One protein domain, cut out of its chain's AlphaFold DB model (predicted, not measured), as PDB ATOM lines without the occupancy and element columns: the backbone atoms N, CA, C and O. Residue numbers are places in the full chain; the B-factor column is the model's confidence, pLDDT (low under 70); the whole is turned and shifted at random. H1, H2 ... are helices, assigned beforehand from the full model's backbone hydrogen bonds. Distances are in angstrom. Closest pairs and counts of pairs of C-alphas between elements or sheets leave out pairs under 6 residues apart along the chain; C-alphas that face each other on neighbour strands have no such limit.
ATOM      1  N   PHE A 306     290.450 363.179  91.991       87.88
ATOM      2  CA  PHE A 306     290.294 364.389  91.183       87.88
ATOM      3  C   PHE A 306     291.219 365.490  91.738       87.88
ATOM      4  O   PHE A 306     290.775 366.334  92.517       87.88
ATOM      5  N   PRO A 307     292.528 365.466  91.415       79.12
ATOM      6  CA  PRO A 307     293.539 366.288  92.096       79.12
ATOM      7  C   PRO A 307     293.475 367.792  91.774       79.12
ATOM      8  O   PRO A 307     294.057 368.588  92.499       79.12
ATOM      9  N   ASN A 308     292.744 368.197  90.732       84.00
ATOM     10  CA  ASN A 308     292.725 369.579  90.231       84.00
ATOM     11  C   ASN A 308     291.416 370.324  90.543       84.00
ATOM     12  O   ASN A 308     291.011 371.225  89.808       84.00
ATOM     13  N   LEU A 309     290.720 369.934  91.611       86.88
ATOM     14  CA  LEU A 309     289.483 370.591  92.020       86.88
ATOM     15  C   LEU A 309     289.789 371.864  92.814       86.88
ATOM     16  O   LEU A 309     290.316 371.797  93.923       86.88
ATOM     17  N   ALA A 310     289.382 373.025  92.292       87.94
ATOM     18  CA  ALA A 310     289.395 374.271  93.063       87.94
ATOM     19  C   ALA A 310     288.555 374.128  94.355       87.94
ATOM     20  O   ALA A 310     287.656 373.282  94.407       87.94
ATOM     21  N   PRO A 311     288.791 374.905  95.422       86.75
ATOM     22  CA  PRO A 311     287.927 374.870  96.602       86.75
ATOM     23  C   PRO A 311     286.472 375.170  96.221       86.75
ATOM     24  O   PRO A 311     286.215 376.135  95.519       86.75
ATOM     25  N   ILE A 312     285.499 374.373  96.675       86.88
ATOM     26  CA  ILE A 312     284.092 374.583  96.273       86.88
ATOM     27  C   ILE A 312     283.563 375.969  96.681       86.88
ATOM     28  O   ILE A 312     282.711 376.530  96.002       86.88
ATOM     29  N   SER A 313     284.133 376.555  97.738       81.88
ATOM     30  CA  SER A 313     283.849 377.916  98.190       81.88
ATOM     31  C   SER A 313     284.122 378.989  97.135       81.88
ATOM     32  O   SER A 313     283.488 380.036  97.197       81.88
ATOM     33  N   THR A 314     284.993 378.748  96.143       87.38
ATOM     34  CA  THR A 314     285.208 379.697  95.035       87.38
ATOM     35  C   THR A 314     283.989 379.827  94.128       87.38
ATOM     36  O   THR A 314     283.875 380.810  93.404       87.38
ATOM     37  N   PHE A 315     283.090 378.840  94.149       86.25
ATOM     38  CA  PHE A 315     281.858 378.815  93.361       86.25
ATOM     39  C   PHE A 315     280.615 379.140  94.203       86.25
ATOM     40  O   PHE A 315     279.512 379.197  93.664       86.25
ATOM     41  N   THR A 316     280.777 379.349  95.512       80.94
ATOM     42  CA  THR A 316     279.690 379.711  96.430       80.94
ATOM     43  C   THR A 316     279.614 381.239  96.567       80.94
ATOM     44  O   THR A 316     280.649 381.866  96.798       80.94
ATOM     45  N   PRO A 317     278.423 381.867  96.480       76.62
ATOM     46  CA  PRO A 317     278.277 383.315  96.660       76.62
ATOM     47  C   PRO A 317     278.862 383.820  97.996       76.62
ATOM     48  O   PRO A 317     278.522 383.310  99.066       76.62
ATOM     49  N   GLN A 318     279.734 384.837  97.941       66.38
ATOM     50  CA  GLN A 318     280.535 385.304  99.088       66.38
ATOM     51  C   GLN A 318     279.701 385.826 100.266       66.38
ATOM     52  O   GLN A 318     280.034 385.545 101.416       66.38
ATOM     53  N   GLU A 319     278.588 386.516  99.997       61.53
ATOM     54  CA  GLU A 319     277.679 387.063 101.021       61.53
ATOM     55  C   GLU A 319     277.104 385.980 101.950       61.53
ATOM     56  O   GLU A 319     276.691 386.256 103.072       61.53
ATOM     57  N   SER A 320     277.116 384.724 101.504       57.97
ATOM     58  CA  SER A 320     276.562 383.594 102.241       57.97
ATOM     59  C   SER A 320     277.606 382.799 103.033       57.97
ATOM     60  O   SER A 320     277.255 382.168 104.024       57.97
ATOM     61  N   ILE A 321     278.894 382.843 102.669       59.66
ATOM     62  CA  ILE A 321     279.955 382.064 103.347       59.66
ATOM     63  C   ILE A 321     280.060 382.442 104.835       59.66
ATOM     64  O   ILE A 321     280.255 381.575 105.684       59.66
ATOM     65  N   ASN A 322     279.845 383.719 105.158       59.59
ATOM     66  CA  ASN A 322     279.883 384.218 106.534       59.59
ATOM     67  C   ASN A 322     278.681 383.738 107.373       59.59
ATOM     68  O   ASN A 322     278.833 383.490 108.570       59.59
ATOM     69  N   ASN A 323     277.515 383.540 106.745       61.84
ATOM     70  CA  ASN A 323     276.277 383.106 107.409       61.84
ATOM     71  C   ASN A 323     276.222 381.592 107.651       61.84
ATOM     72  O   ASN A 323     275.564 381.139 108.583       61.84
ATOM     73  N   TYR A 324     276.927 380.812 106.830       62.62
ATOM     74  CA  TYR A 324     277.037 379.359 106.963       62.62
ATOM     75  C   TYR A 324     278.442 378.949 107.397       62.62
ATOM     76  O   TYR A 324     278.937 377.918 106.960       62.62
ATOM     77  N   SER A 325     279.125 379.730 108.233       65.56
ATOM     78  CA  SER A 325     280.349 379.229 108.860       65.56
ATOM     79  C   SER A 325     279.985 378.047 109.767       65.56
ATOM     80  O   SER A 325     279.026 378.120 110.533       65.56
ATOM     81  N   LEU A 326     280.697 376.924 109.645       66.25
ATOM     82  CA  LEU A 326     280.580 375.824 110.601       66.25
ATOM     83  C   LEU A 326     281.530 376.162 111.759       66.25
ATOM     84  O   LEU A 326     282.744 376.038 111.574       66.25
ATOM     85  N   PRO A 327     281.051 376.635 112.925       63.56
ATOM     86  CA  PRO A 327     281.935 376.888 114.049       63.56
ATOM     87  C   PRO A 327     282.425 375.536 114.561       63.56
ATOM     88  O   PRO A 327     281.697 374.821 115.247       63.56
ATOM     89  N   LEU A 328     283.652 375.154 114.207       64.12
ATOM     90  CA  LEU A 328     284.302 374.020 114.848       64.12
ATOM     91  C   LEU A 328     284.542 374.394 116.316       64.12
ATOM     92  O   LEU A 328     285.268 375.359 116.575       64.12
ATOM     93  N   PRO A 329     283.973 373.659 117.287       63.00
ATOM     94  CA  PRO A 329     284.283 373.882 118.689       63.00
ATOM     95  C   PRO A 329     285.792 373.731 118.898       63.00
ATOM     96  O   PRO A 329     286.371 372.718 118.499       63.00
ATOM     97  N   GLN A 330     286.438 374.709 119.541       60.28
ATOM     98  CA  GLN A 330     287.872 374.616 119.857       60.28
ATOM     99  C   GLN A 330     288.200 373.363 120.683       60.28
ATOM    100  O   GLN A 330     289.295 372.826 120.565       60.28
ATOM    101  N   THR A 331     287.219 372.838 121.422       60.44
ATOM    102  CA  THR A 331     287.288 371.559 122.134       60.44
ATOM    103  C   THR A 331     287.546 370.350 121.232       60.44
ATOM    104  O   THR A 331     288.176 369.408 121.693       60.44
ATOM    105  N   LEU A 332     287.108 370.353 119.965       59.03
ATOM    106  CA  LEU A 332     287.432 369.291 118.999       59.03
ATOM    107  C   LEU A 332     288.853 369.437 118.437       59.03
ATOM    108  O   LEU A 332     289.488 368.441 118.103       59.03
ATOM    109  N   LEU A 333     289.351 370.671 118.336       59.38
ATOM    110  CA  LEU A 333     290.719 370.973 117.900       59.38
ATOM    111  C   LEU A 333     291.749 370.723 119.013       59.38
ATOM    112  O   LEU A 333     292.914 370.491 118.713       59.38
ATOM    113  N   SER A 334     291.319 370.741 120.279       58.66
ATOM    114  CA  SER A 334     292.153 370.486 121.460       58.66
ATOM    115  C   SER A 334     292.166 369.022 121.917       58.66
ATOM    116  O   SER A 334     292.686 368.729 122.993       58.66
ATOM    117  N   LEU A 335     291.548 368.100 121.167       59.62
ATOM    118  CA  LEU A 335     291.606 366.667 121.466       59.62
ATOM    119  C   LEU A 335     292.979 366.119 121.073       59.62
ATOM    120  O   LEU A 335     293.220 365.835 119.901       59.62
ATOM    121  N   ASP A 336     293.846 365.937 122.068       59.34
ATOM    122  CA  ASP A 336     295.154 365.306 121.903       59.34
ATOM    123  C   ASP A 336     295.159 363.841 122.398       59.34
ATOM    124  O   ASP A 336     294.642 363.558 123.485       59.34
ATOM    125  N   PRO A 337     295.765 362.892 121.655       58.72
ATOM    126  CA  PRO A 337     296.105 363.008 120.242       58.72
ATOM    127  C   PRO A 337     294.839 362.842 119.378       58.72
ATOM    128  O   PRO A 337     293.985 361.992 119.680       58.72
ATOM    129  N   PRO A 338     294.716 363.575 118.258       54.31
ATOM    130  CA  PRO A 338     293.626 363.372 117.323       54.31
ATOM    131  C   PRO A 338     293.799 361.996 116.677       54.31
ATOM    132  O   PRO A 338     294.613 361.794 115.778       54.31
ATOM    133  N   LYS A 339     293.025 361.009 117.141       62.62
ATOM    134  CA  LYS A 339     292.938 359.702 116.474       62.62
ATOM    135  C   LYS A 339     292.618 359.955 114.996       62.62
ATOM    136  O   LYS A 339     291.718 360.741 114.712       62.62
ATOM    137  N   HIS A 340     293.281 359.271 114.058       64.75
ATOM    138  CA  HIS A 340     293.058 359.422 112.603       64.75
ATOM    139  C   HIS A 340     291.570 359.414 112.188       64.75
ATOM    140  O   HIS A 340     291.167 360.080 111.232       64.75
ATOM    141  N   LEU A 341     290.739 358.700 112.953       67.06
ATOM    142  CA  LEU A 341     289.286 358.662 112.814       67.06
ATOM    143  C   LEU A 341     288.622 360.041 112.988       67.06
ATOM    144  O   LEU A 341     287.732 360.395 112.221       67.06
ATOM    145  N   HIS A 342     289.067 360.832 113.966       71.69
ATOM    146  CA  HIS A 342     288.523 362.151 114.283       71.69
ATOM    147  C   HIS A 342     288.786 363.162 113.160       71.69
ATOM    148  O   HIS A 342     287.866 363.846 112.719       71.69
ATOM    149  N   LEU A 343     290.014 363.195 112.625       73.62
ATOM    150  CA  LEU A 343     290.371 364.061 111.493       73.62
ATOM    151  C   LEU A 343     289.613 363.679 110.216       73.62
ATOM    152  O   LEU A 343     289.159 364.550 109.474       73.62
ATOM    153  N   SER A 344     289.420 362.377 109.988       77.00
ATOM    154  CA  SER A 344     288.657 361.874 108.842       77.00
ATOM    155  C   SER A 344     287.184 362.282 108.922       77.00
ATOM    156  O   SER A 344     286.637 362.804 107.954       77.00
ATOM    157  N   LEU A 345     286.549 362.107 110.086       80.06
ATOM    158  CA  LEU A 345     285.164 362.529 110.311       80.06
ATOM    159  C   LEU A 345     284.996 364.042 110.156       80.06
ATOM    160  O   LEU A 345     284.052 364.489 109.509       80.06
ATOM    161  N   LEU A 346     285.930 364.826 110.693       79.44
ATOM    162  CA  LEU A 346     285.904 366.278 110.569       79.44
ATOM    163  C   LEU A 346     286.011 366.727 109.106       79.44
ATOM    164  O   LEU A 346     285.276 367.618 108.677       79.44
ATOM    165  N   SER A 347     286.882 366.079 108.329       82.50
ATOM    166  CA  SER A 347     287.005 366.317 106.890       82.50
ATOM    167  C   SER A 347     285.701 365.996 106.150       82.50
ATOM    168  O   SER A 347     285.227 366.824 105.373       82.50
ATOM    169  N   ILE A 348     285.069 364.853 106.445       85.69
ATOM    170  CA  ILE A 348     283.778 364.459 105.856       85.69
ATOM    171  C   ILE A 348     282.702 365.504 106.165       85.69
ATOM    172  O   ILE A 348     282.035 365.980 105.248       85.69
ATOM    173  N   LEU A 349     282.549 365.890 107.435       84.81
ATOM    174  CA  LEU A 349     281.547 366.870 107.863       84.81
ATOM    175  C   LEU A 349     281.776 368.239 107.219       84.81
ATOM    176  O   LEU A 349     280.825 368.864 106.753       84.81
ATOM    177  N   THR A 350     283.031 368.676 107.128       83.31
ATOM    178  CA  THR A 350     283.400 369.942 106.477       83.31
ATOM    179  C   THR A 350     283.073 369.909 104.982       83.31
ATOM    180  O   THR A 350     282.479 370.848 104.453       83.31
ATOM    181  N   ASN A 351     283.400 368.813 104.291       86.94
ATOM    182  CA  ASN A 351     283.101 368.652 102.868       86.94
ATOM    183  C   ASN A 351     281.590 368.579 102.600       86.94
ATOM    184  O   ASN A 351     281.109 369.223 101.668       86.94
ATOM    185  N   LEU A 352     280.839 367.841 103.427       88.19
ATOM    186  CA  LEU A 352     279.374 367.783 103.369       88.19
ATOM    187  C   LEU A 352     278.749 369.157 103.576       88.19
ATOM    188  O   LEU A 352     277.850 369.538 102.830       88.19
ATOM    189  N   HIS A 353     279.237 369.897 104.569       85.81
ATOM    190  CA  HIS A 353     278.780 371.247 104.859       85.81
ATOM    191  C   HIS A 353     278.994 372.167 103.658       85.81
ATOM    192  O   HIS A 353     278.033 372.724 103.137       85.81
ATOM    193  N   HIS A 354     280.219 372.237 103.130       86.06
ATOM    194  CA  HIS A 354     280.516 373.066 101.961       86.06
ATOM    195  C   HIS A 354     279.694 372.681 100.722       86.06
ATOM    196  O   HIS A 354     279.222 373.566 100.005       86.06
ATOM    197  N   LEU A 355     279.497 371.381 100.473       88.56
ATOM    198  CA  LEU A 355     278.643 370.892  99.387       88.56
ATOM    199  C   LEU A 355     277.185 371.293  99.590       88.56
ATOM    200  O   LEU A 355     276.573 371.818  98.666       88.56
ATOM    201  N   SER A 356     276.638 371.080 100.784       86.94
ATOM    202  CA  SER A 356     275.261 371.448 101.125       86.94
ATOM    203  C   SER A 356     275.035 372.948 100.956       86.94
ATOM    204  O   SER A 356     274.095 373.366 100.283       86.94
ATOM    205  N   THR A 357     275.945 373.769 101.483       85.56
ATOM    206  CA  THR A 357     275.920 375.225 101.341       85.56
ATOM    207  C   THR A 357     275.938 375.638  99.868       85.56
ATOM    208  O   THR A 357     275.048 376.365  99.435       85.56
ATOM    209  N   PHE A 358     276.874 375.125  99.064       86.69
ATOM    210  CA  PHE A 358     276.925 375.397  97.622       86.69
ATOM    211  C   PHE A 358     275.621 375.004  96.904       86.69
ATOM    212  O   PHE A 358     275.054 375.789  96.141       86.69
ATOM    213  N   LEU A 359     275.119 373.798  97.172       84.44
ATOM    214  CA  LEU A 359     273.949 373.226  96.509       84.44
ATOM    215  C   LEU A 359     272.631 373.920  96.877       84.44
ATOM    216  O   LEU A 359     271.720 373.889  96.046       84.44
ATOM    217  N   ASN A 360     272.533 374.495  98.080       82.56
ATOM    218  CA  ASN A 360     271.362 375.227  98.571       82.56
ATOM    219  C   ASN A 360     271.364 376.702  98.152       82.56
ATOM    220  O   ASN A 360     270.298 377.280  97.964       82.56
ATOM    221  N   LEU A 361     272.544 377.312  98.031       79.12
ATOM    222  CA  LEU A 361     272.677 378.740  97.733       79.12
ATOM    223  C   LEU A 361     272.779 379.059  96.253       79.12
ATOM    224  O   LEU A 361     272.539 380.199  95.870       79.12
ATOM    225  N   THR A 362     273.147 378.085  95.424       72.00
ATOM    226  CA  THR A 362     273.112 378.280  93.976       72.00
ATOM    227  C   THR A 362     271.642 378.258  93.541       72.00
ATOM    228  O   THR A 362     270.995 377.214  93.673       72.00
ATOM    229  N   PRO A 363     271.078 379.403  93.113       57.06
ATOM    230  CA  PRO A 363     269.638 379.566  93.010       57.06
ATOM    231  C   PRO A 363     269.075 378.776  91.826       57.06
ATOM    232  O   PRO A 363     269.587 378.851  90.715       57.06
ATOM    233  N   ASN A 364     267.946 378.113  92.087       52.34
ATOM    234  CA  ASN A 364     267.043 377.432  91.157       52.34
ATOM    235  C   ASN A 364     267.507 376.113  90.489       52.34
ATOM    236  O   ASN A 364     268.623 376.002  89.995       52.34
ATOM    237  N   PRO A 365     266.596 375.124  90.356       52.62
ATOM    238  CA  PRO A 365     266.798 373.919  89.543       52.62
ATOM    239  C   PRO A 365     266.798 374.184  88.023       52.62
ATOM    240  O   PRO A 365     267.013 373.251  87.259       52.62
ATOM    241  N   SER A 366     266.535 375.422  87.589       47.16
ATOM    242  CA  SER A 366     266.535 375.858  86.184       47.16
ATOM    243  C   SER A 366     267.834 376.538  85.733       47.16
ATOM    244  O   SER A 366     267.981 376.797  84.543       47.16
ATOM    245  N   HIS A 367     268.764 376.834  86.650       54.25
ATOM    246  CA  HIS A 367     270.107 377.297  86.305       54.25
ATOM    247  C   HIS A 367     271.097 376.149  86.495       54.25
ATOM    248  O   HIS A 367     271.244 375.617  87.599       54.25
ATOM    249  N   ASP A 368     271.780 375.775  85.415       66.25
ATOM    250  CA  ASP A 368     272.824 374.760  85.467       66.25
ATOM    251  C   ASP A 368     273.920 375.180  86.448       66.25
ATOM    252  O   ASP A 368     274.417 376.311  86.432       66.25
ATOM    253  N   LEU A 369     274.294 374.254  87.334       78.06
ATOM    254  CA  LEU A 369     275.415 374.460  88.242       78.06
ATOM    255  C   LEU A 369     276.695 374.666  87.422       78.06
ATOM    256  O   LEU A 369     276.882 373.966  86.424       78.06
ATOM    257  N   PRO A 370     277.613 375.553  87.854       85.12
ATOM    258  CA  PRO A 370     278.862 375.783  87.139       85.12
ATOM    259  C   PRO A 370     279.613 374.454  86.955       85.12
ATOM    260  O   PRO A 370     279.996 373.834  87.954       85.12
ATOM    261  N   PRO A 371     279.863 374.000  85.710       83.69
ATOM    262  CA  PRO A 371     280.545 372.733  85.448       83.69
ATOM    263  C   PRO A 371     281.915 372.641  86.126       83.69
ATOM    264  O   PRO A 371     282.323 371.578  86.586       83.69
ATOM    265  N   GLN A 372     282.595 373.783  86.257       87.00
ATOM    266  CA  GLN A 372     283.903 373.921  86.896       87.00
ATOM    267  C   GLN A 372     283.862 373.610  88.398       87.00
ATOM    268  O   GLN A 372     284.885 373.243  88.975       87.00
ATOM    269  N   ALA A 373     282.691 373.711  89.036       87.94
ATOM    270  CA  ALA A 373     282.535 373.273  90.415       87.94
ATOM    271  C   ALA A 373     282.676 371.753  90.544       87.94
ATOM    272  O   ALA A 373     283.040 371.293  91.627       87.94
ATOM    273  N   ALA A 374     282.419 370.988  89.472       88.19
ATOM    274  CA  ALA A 374     282.514 369.528  89.434       88.19
ATOM    275  C   ALA A 374     281.856 368.871  90.663       88.19
ATOM    276  O   ALA A 374     282.405 367.974  91.305       88.19
ATOM    277  N   TYR A 375     280.665 369.359  91.032       88.69
ATOM    278  CA  TYR A 375     279.949 368.876  92.213       88.69
ATOM    279  C   TYR A 375     279.717 367.350  92.222       88.69
ATOM    280  O   TYR A 375     279.792 366.783  93.313       88.69
ATOM    281  N   PRO A 376     279.481 366.656  91.083       89.31
ATOM    282  CA  PRO A 376     279.291 365.206  91.078       89.31
ATOM    283  C   PRO A 376     280.485 364.454  91.647       89.31
ATOM    284  O   PRO A 376     280.326 363.557  92.471       89.31
ATOM    285  N   ASP A 377     281.681 364.868  91.237       90.19
ATOM    286  CA  ASP A 377     282.931 364.218  91.600       90.19
ATOM    287  C   ASP A 377     283.224 364.442  93.089       90.19
ATOM    288  O   ASP A 377     283.672 363.540  93.793       90.19
ATOM    289  N   ARG A 378     282.866 365.619  93.619       91.56
ATOM    290  CA  ARG A 378     282.950 365.911  95.059       91.56
ATOM    291  C   ARG A 378     281.967 365.096  95.887       91.56
ATOM    292  O   ARG A 378     282.345 364.621  96.954       91.56
ATOM    293  N   VAL A 379     280.728 364.937  95.413       91.12
ATOM    294  CA  VAL A 379     279.737 364.073  96.071       91.12
ATOM    295  C   VAL A 379     280.272 362.646  96.134       91.12
ATOM    296  O   VAL A 379     280.301 362.077  97.218       91.12
ATOM    297  N   TYR A 380     280.805 362.121  95.030       90.94
ATOM    298  CA  TYR A 380     281.425 360.796  95.004       90.94
ATOM    299  C   TYR A 380     282.585 360.660  96.006       90.94
ATOM    300  O   TYR A 380     282.638 359.684  96.754       90.94
ATOM    301  N   LEU A 381     283.495 361.642  96.076       89.88
ATOM    302  CA  LEU A 381     284.611 361.614  97.032       89.88
ATOM    303  C   LEU A 381     284.123 361.543  98.486       89.88
ATOM    304  O   LEU A 381     284.690 360.801  99.286       89.88
ATOM    305  N   VAL A 382     283.072 362.292  98.822       89.50
ATOM    306  CA  VAL A 382     282.467 362.281 100.160       89.50
ATOM    307  C   VAL A 382     281.726 360.970 100.423       89.50
ATOM    308  O   VAL A 382     281.936 360.350 101.465       89.50
ATOM    309  N   GLU A 383     280.916 360.501  99.475       88.81
ATOM    310  CA  GLU A 383     280.197 359.224  99.564       88.81
ATOM    311  C   GLU A 383     281.151 358.045  99.747       88.81
ATOM    312  O   GLU A 383     280.864 357.144 100.522       88.81
ATOM    313  N   HIS A 384     282.322 358.062  99.111       86.31
ATOM    314  CA  HIS A 384     283.330 357.021  99.292       86.31
ATOM    315  C   HIS A 384     284.001 357.074 100.682       86.31
ATOM    316  O   HIS A 384     284.571 356.083 101.149       86.31
ATOM    317  N   GLN A 385     283.981 358.215 101.374       81.06
ATOM    318  CA  GLN A 385     284.580 358.353 102.706       81.06
ATOM    319  C   GLN A 385     283.642 357.894 103.836       81.06
ATOM    320  O   GLN A 385     284.128 357.409 104.857       81.06
ATOM    321  N   ILE A 386     282.321 357.999 103.653       79.44
ATOM    322  CA  ILE A 386     281.310 357.723 104.693       79.44
ATOM    323  C   ILE A 386     281.286 356.255 105.182       79.44
ATOM    324  O   ILE A 386     281.257 356.055 106.398       79.44
ATOM    325  N   PRO A 387     281.312 355.215 104.324       67.31
ATOM    326  CA  PRO A 387     281.142 353.830 104.769       67.31
ATOM    327  C   PRO A 387     282.417 353.210 105.359       67.31
ATOM    328  O   PRO A 387     282.349 352.164 106.001       67.31
ATOM    329  N   TYR A 388     283.590 353.831 105.163       61.28
ATOM    330  CA  TYR A 388     284.897 353.208 105.432       61.28
ATOM    331  C   TYR A 388     285.851 353.939 106.395       61.28
ATOM    332  O   TYR A 388     287.064 353.737 106.266       61.28
ATOM    333  N   PRO A 389     285.403 354.729 107.391       51.75
ATOM    334  CA  PRO A 389     286.341 355.386 108.302       51.75
ATOM    335  C   PRO A 389     287.172 354.367 109.114       51.75
ATOM    336  O   PRO A 389     288.316 354.642 109.465       51.75
ATOM    337  N   SER A 390     286.649 353.152 109.327       44.00
ATOM    338  CA  SER A 390     287.298 352.075 110.093       44.00
ATOM    339  C   SER A 390     288.127 351.096 109.244       44.00
ATOM    340  O   SER A 390     289.066 350.490 109.756       44.00
ATOM    341  N   CYS A 391     287.805 350.913 107.954       41.84
ATOM    342  CA  CYS A 391     288.499 349.944 107.085       41.84
ATOM    343  C   CYS A 391     289.835 350.471 106.533       41.84
ATOM    344  O   CYS A 391     290.744 349.675 106.300       41.84
ATOM    345  N   ARG A 392     290.005 351.797 106.405       47.91
ATOM    346  CA  ARG A 392     291.278 352.420 105.981       47.91
ATOM    347  C   ARG A 392     292.429 352.248 106.977       47.91
ATOM    348  O   ARG A 392     293.574 352.463 106.608       47.91
ATOM    349  N   LEU A 393     292.156 351.797 108.205       45.09
ATOM    350  CA  LEU A 393     293.194 351.455 109.187       45.09
ATOM    351  C   LEU A 393     294.070 350.258 108.762       45.09
ATOM    352  O   LEU A 393     295.074 349.993 109.416       45.09
ATOM    353  N   ARG A 394     293.703 349.526 107.697       38.22
ATOM    354  CA  ARG A 394     294.473 348.384 107.169       38.22
ATOM    355  C   ARG A 394     295.085 348.611 105.787       38.22
ATOM    356  O   ARG A 394     295.697 347.684 105.268       38.22
ATOM    357  N   ASP A 395     294.911 349.786 105.182       39.78
ATOM    358  CA  ASP A 395     295.436 350.055 103.839       39.78
ATOM    359  C   ASP A 395     296.914 350.503 103.919       39.78
ATOM    360  O   ASP A 395     297.188 351.559 104.506       39.78
ATOM    361  N   PRO A 396     297.882 349.740 103.367       38.44
ATOM    362  CA  PRO A 396     299.312 350.040 103.489       38.44
ATOM    363  C   PRO A 396     299.709 351.401 102.903       38.44
ATOM    364  O   PRO A 396     300.676 352.009 103.353       38.44
ATOM    365  N   PHE A 397     298.955 351.913 101.924       39.50
ATOM    366  CA  PHE A 397     299.269 353.187 101.274       39.50
ATOM    367  C   PHE A 397     299.015 354.403 102.174       39.50
ATOM    368  O   PHE A 397     299.761 355.380 102.096       39.50
ATOM    369  N   PHE A 398     298.043 354.337 103.089       39.56
ATOM    370  CA  PHE A 398     297.765 355.432 104.028       39.56
ATOM    371  C   PHE A 398     298.777 355.518 105.180       39.56
ATOM    372  O   PHE A 398     298.917 356.583 105.774       39.56
ATOM    373  N   GLN A 399     299.523 354.443 105.458       37.75
ATOM    374  CA  GLN A 399     300.643 354.469 106.410       37.75
ATOM    375  C   GLN A 399     301.887 355.173 105.844       37.75
ATOM    376  O   GLN A 399     302.797 355.486 106.599       37.75
ATOM    377  N   SER A 400     301.939 355.417 104.530       31.36
ATOM    378  CA  SER A 400     303.121 355.974 103.853       31.36
ATOM    379  C   SER A 400     303.062 357.481 103.579       31.36
ATOM    380  O   SER A 400     304.020 358.031 103.043       31.36
ATOM    381  N   GLN A 401     301.954 358.153 103.915       36.06
ATOM    382  CA  GLN A 401     301.749 359.578 103.607       36.06
ATOM    383  C   GLN A 401     301.678 360.511 104.825       36.06
ATOM    384  O   GLN A 401     301.386 361.691 104.636       36.06
ATOM    385  N   TYR A 402     301.989 360.038 106.036       38.59
ATOM    386  CA  TYR A 402     302.135 360.891 107.223       38.59
ATOM    387  C   TYR A 402     303.266 360.428 108.129       38.59
ATOM    388  O   TYR A 402     303.282 359.221 108.461       38.59
TER     389      TYR A 402
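What this domain is: This is residues 306 to 402 of the 402 residues of an uncharacterized protein of Hyaloscypha variabilis F (UniProt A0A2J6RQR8). A long helix, H4, and a shorter one, H5, lie side by side as a hairpin, with H1 packed on H4; the H2-to-H3 stretch passes H4 on the side away from H5, and residues 394 to 402 stick out. The printed part has 97 residues, with six named helices, H1 to H6 in order, and no named strand: all helix. It is loose, with a radius of gyration of the C-alphas of 15.6 A, spanning 44 by 29 by 21 A.

Where its parts are: Find C-alpha 312 at (284.092, 374.583, 96.273), where H1, residues 312 to 315, begins; H2, residues 318 to 321, and H3, residues 330 to 333, follow. From C-alpha 340 at (293.058, 359.422, 112.603), H4 runs 31.8 A to residue 361. H5, residues 375 to 385, measures 15.6 A; H6 is residues 391 to 394.

How they stand to each other: Look at Ile 312 and His 354, closest C-alphas at 6.9 A, where H1 touches H4. H4 and H5, a helical hairpin, touch at a shallow tilt of 26 degrees, opposite ways; their closest C-alphas, Ile 348 and Val 382, are 6.2 A apart. H3 is near H4; H6 is apart from H4. In H4 and H5 every O i to N i+4 pair is within hydrogen-bond range.

The domain as a whole: The farthest C-alphas, Asp 336 and Ser 366, are 47.0 A apart. The printed part has no cut; the H4-to-H5 link is long. Expect pLDDT under 70 at residues 318 to 341, 363 to 368 and 387 to 402.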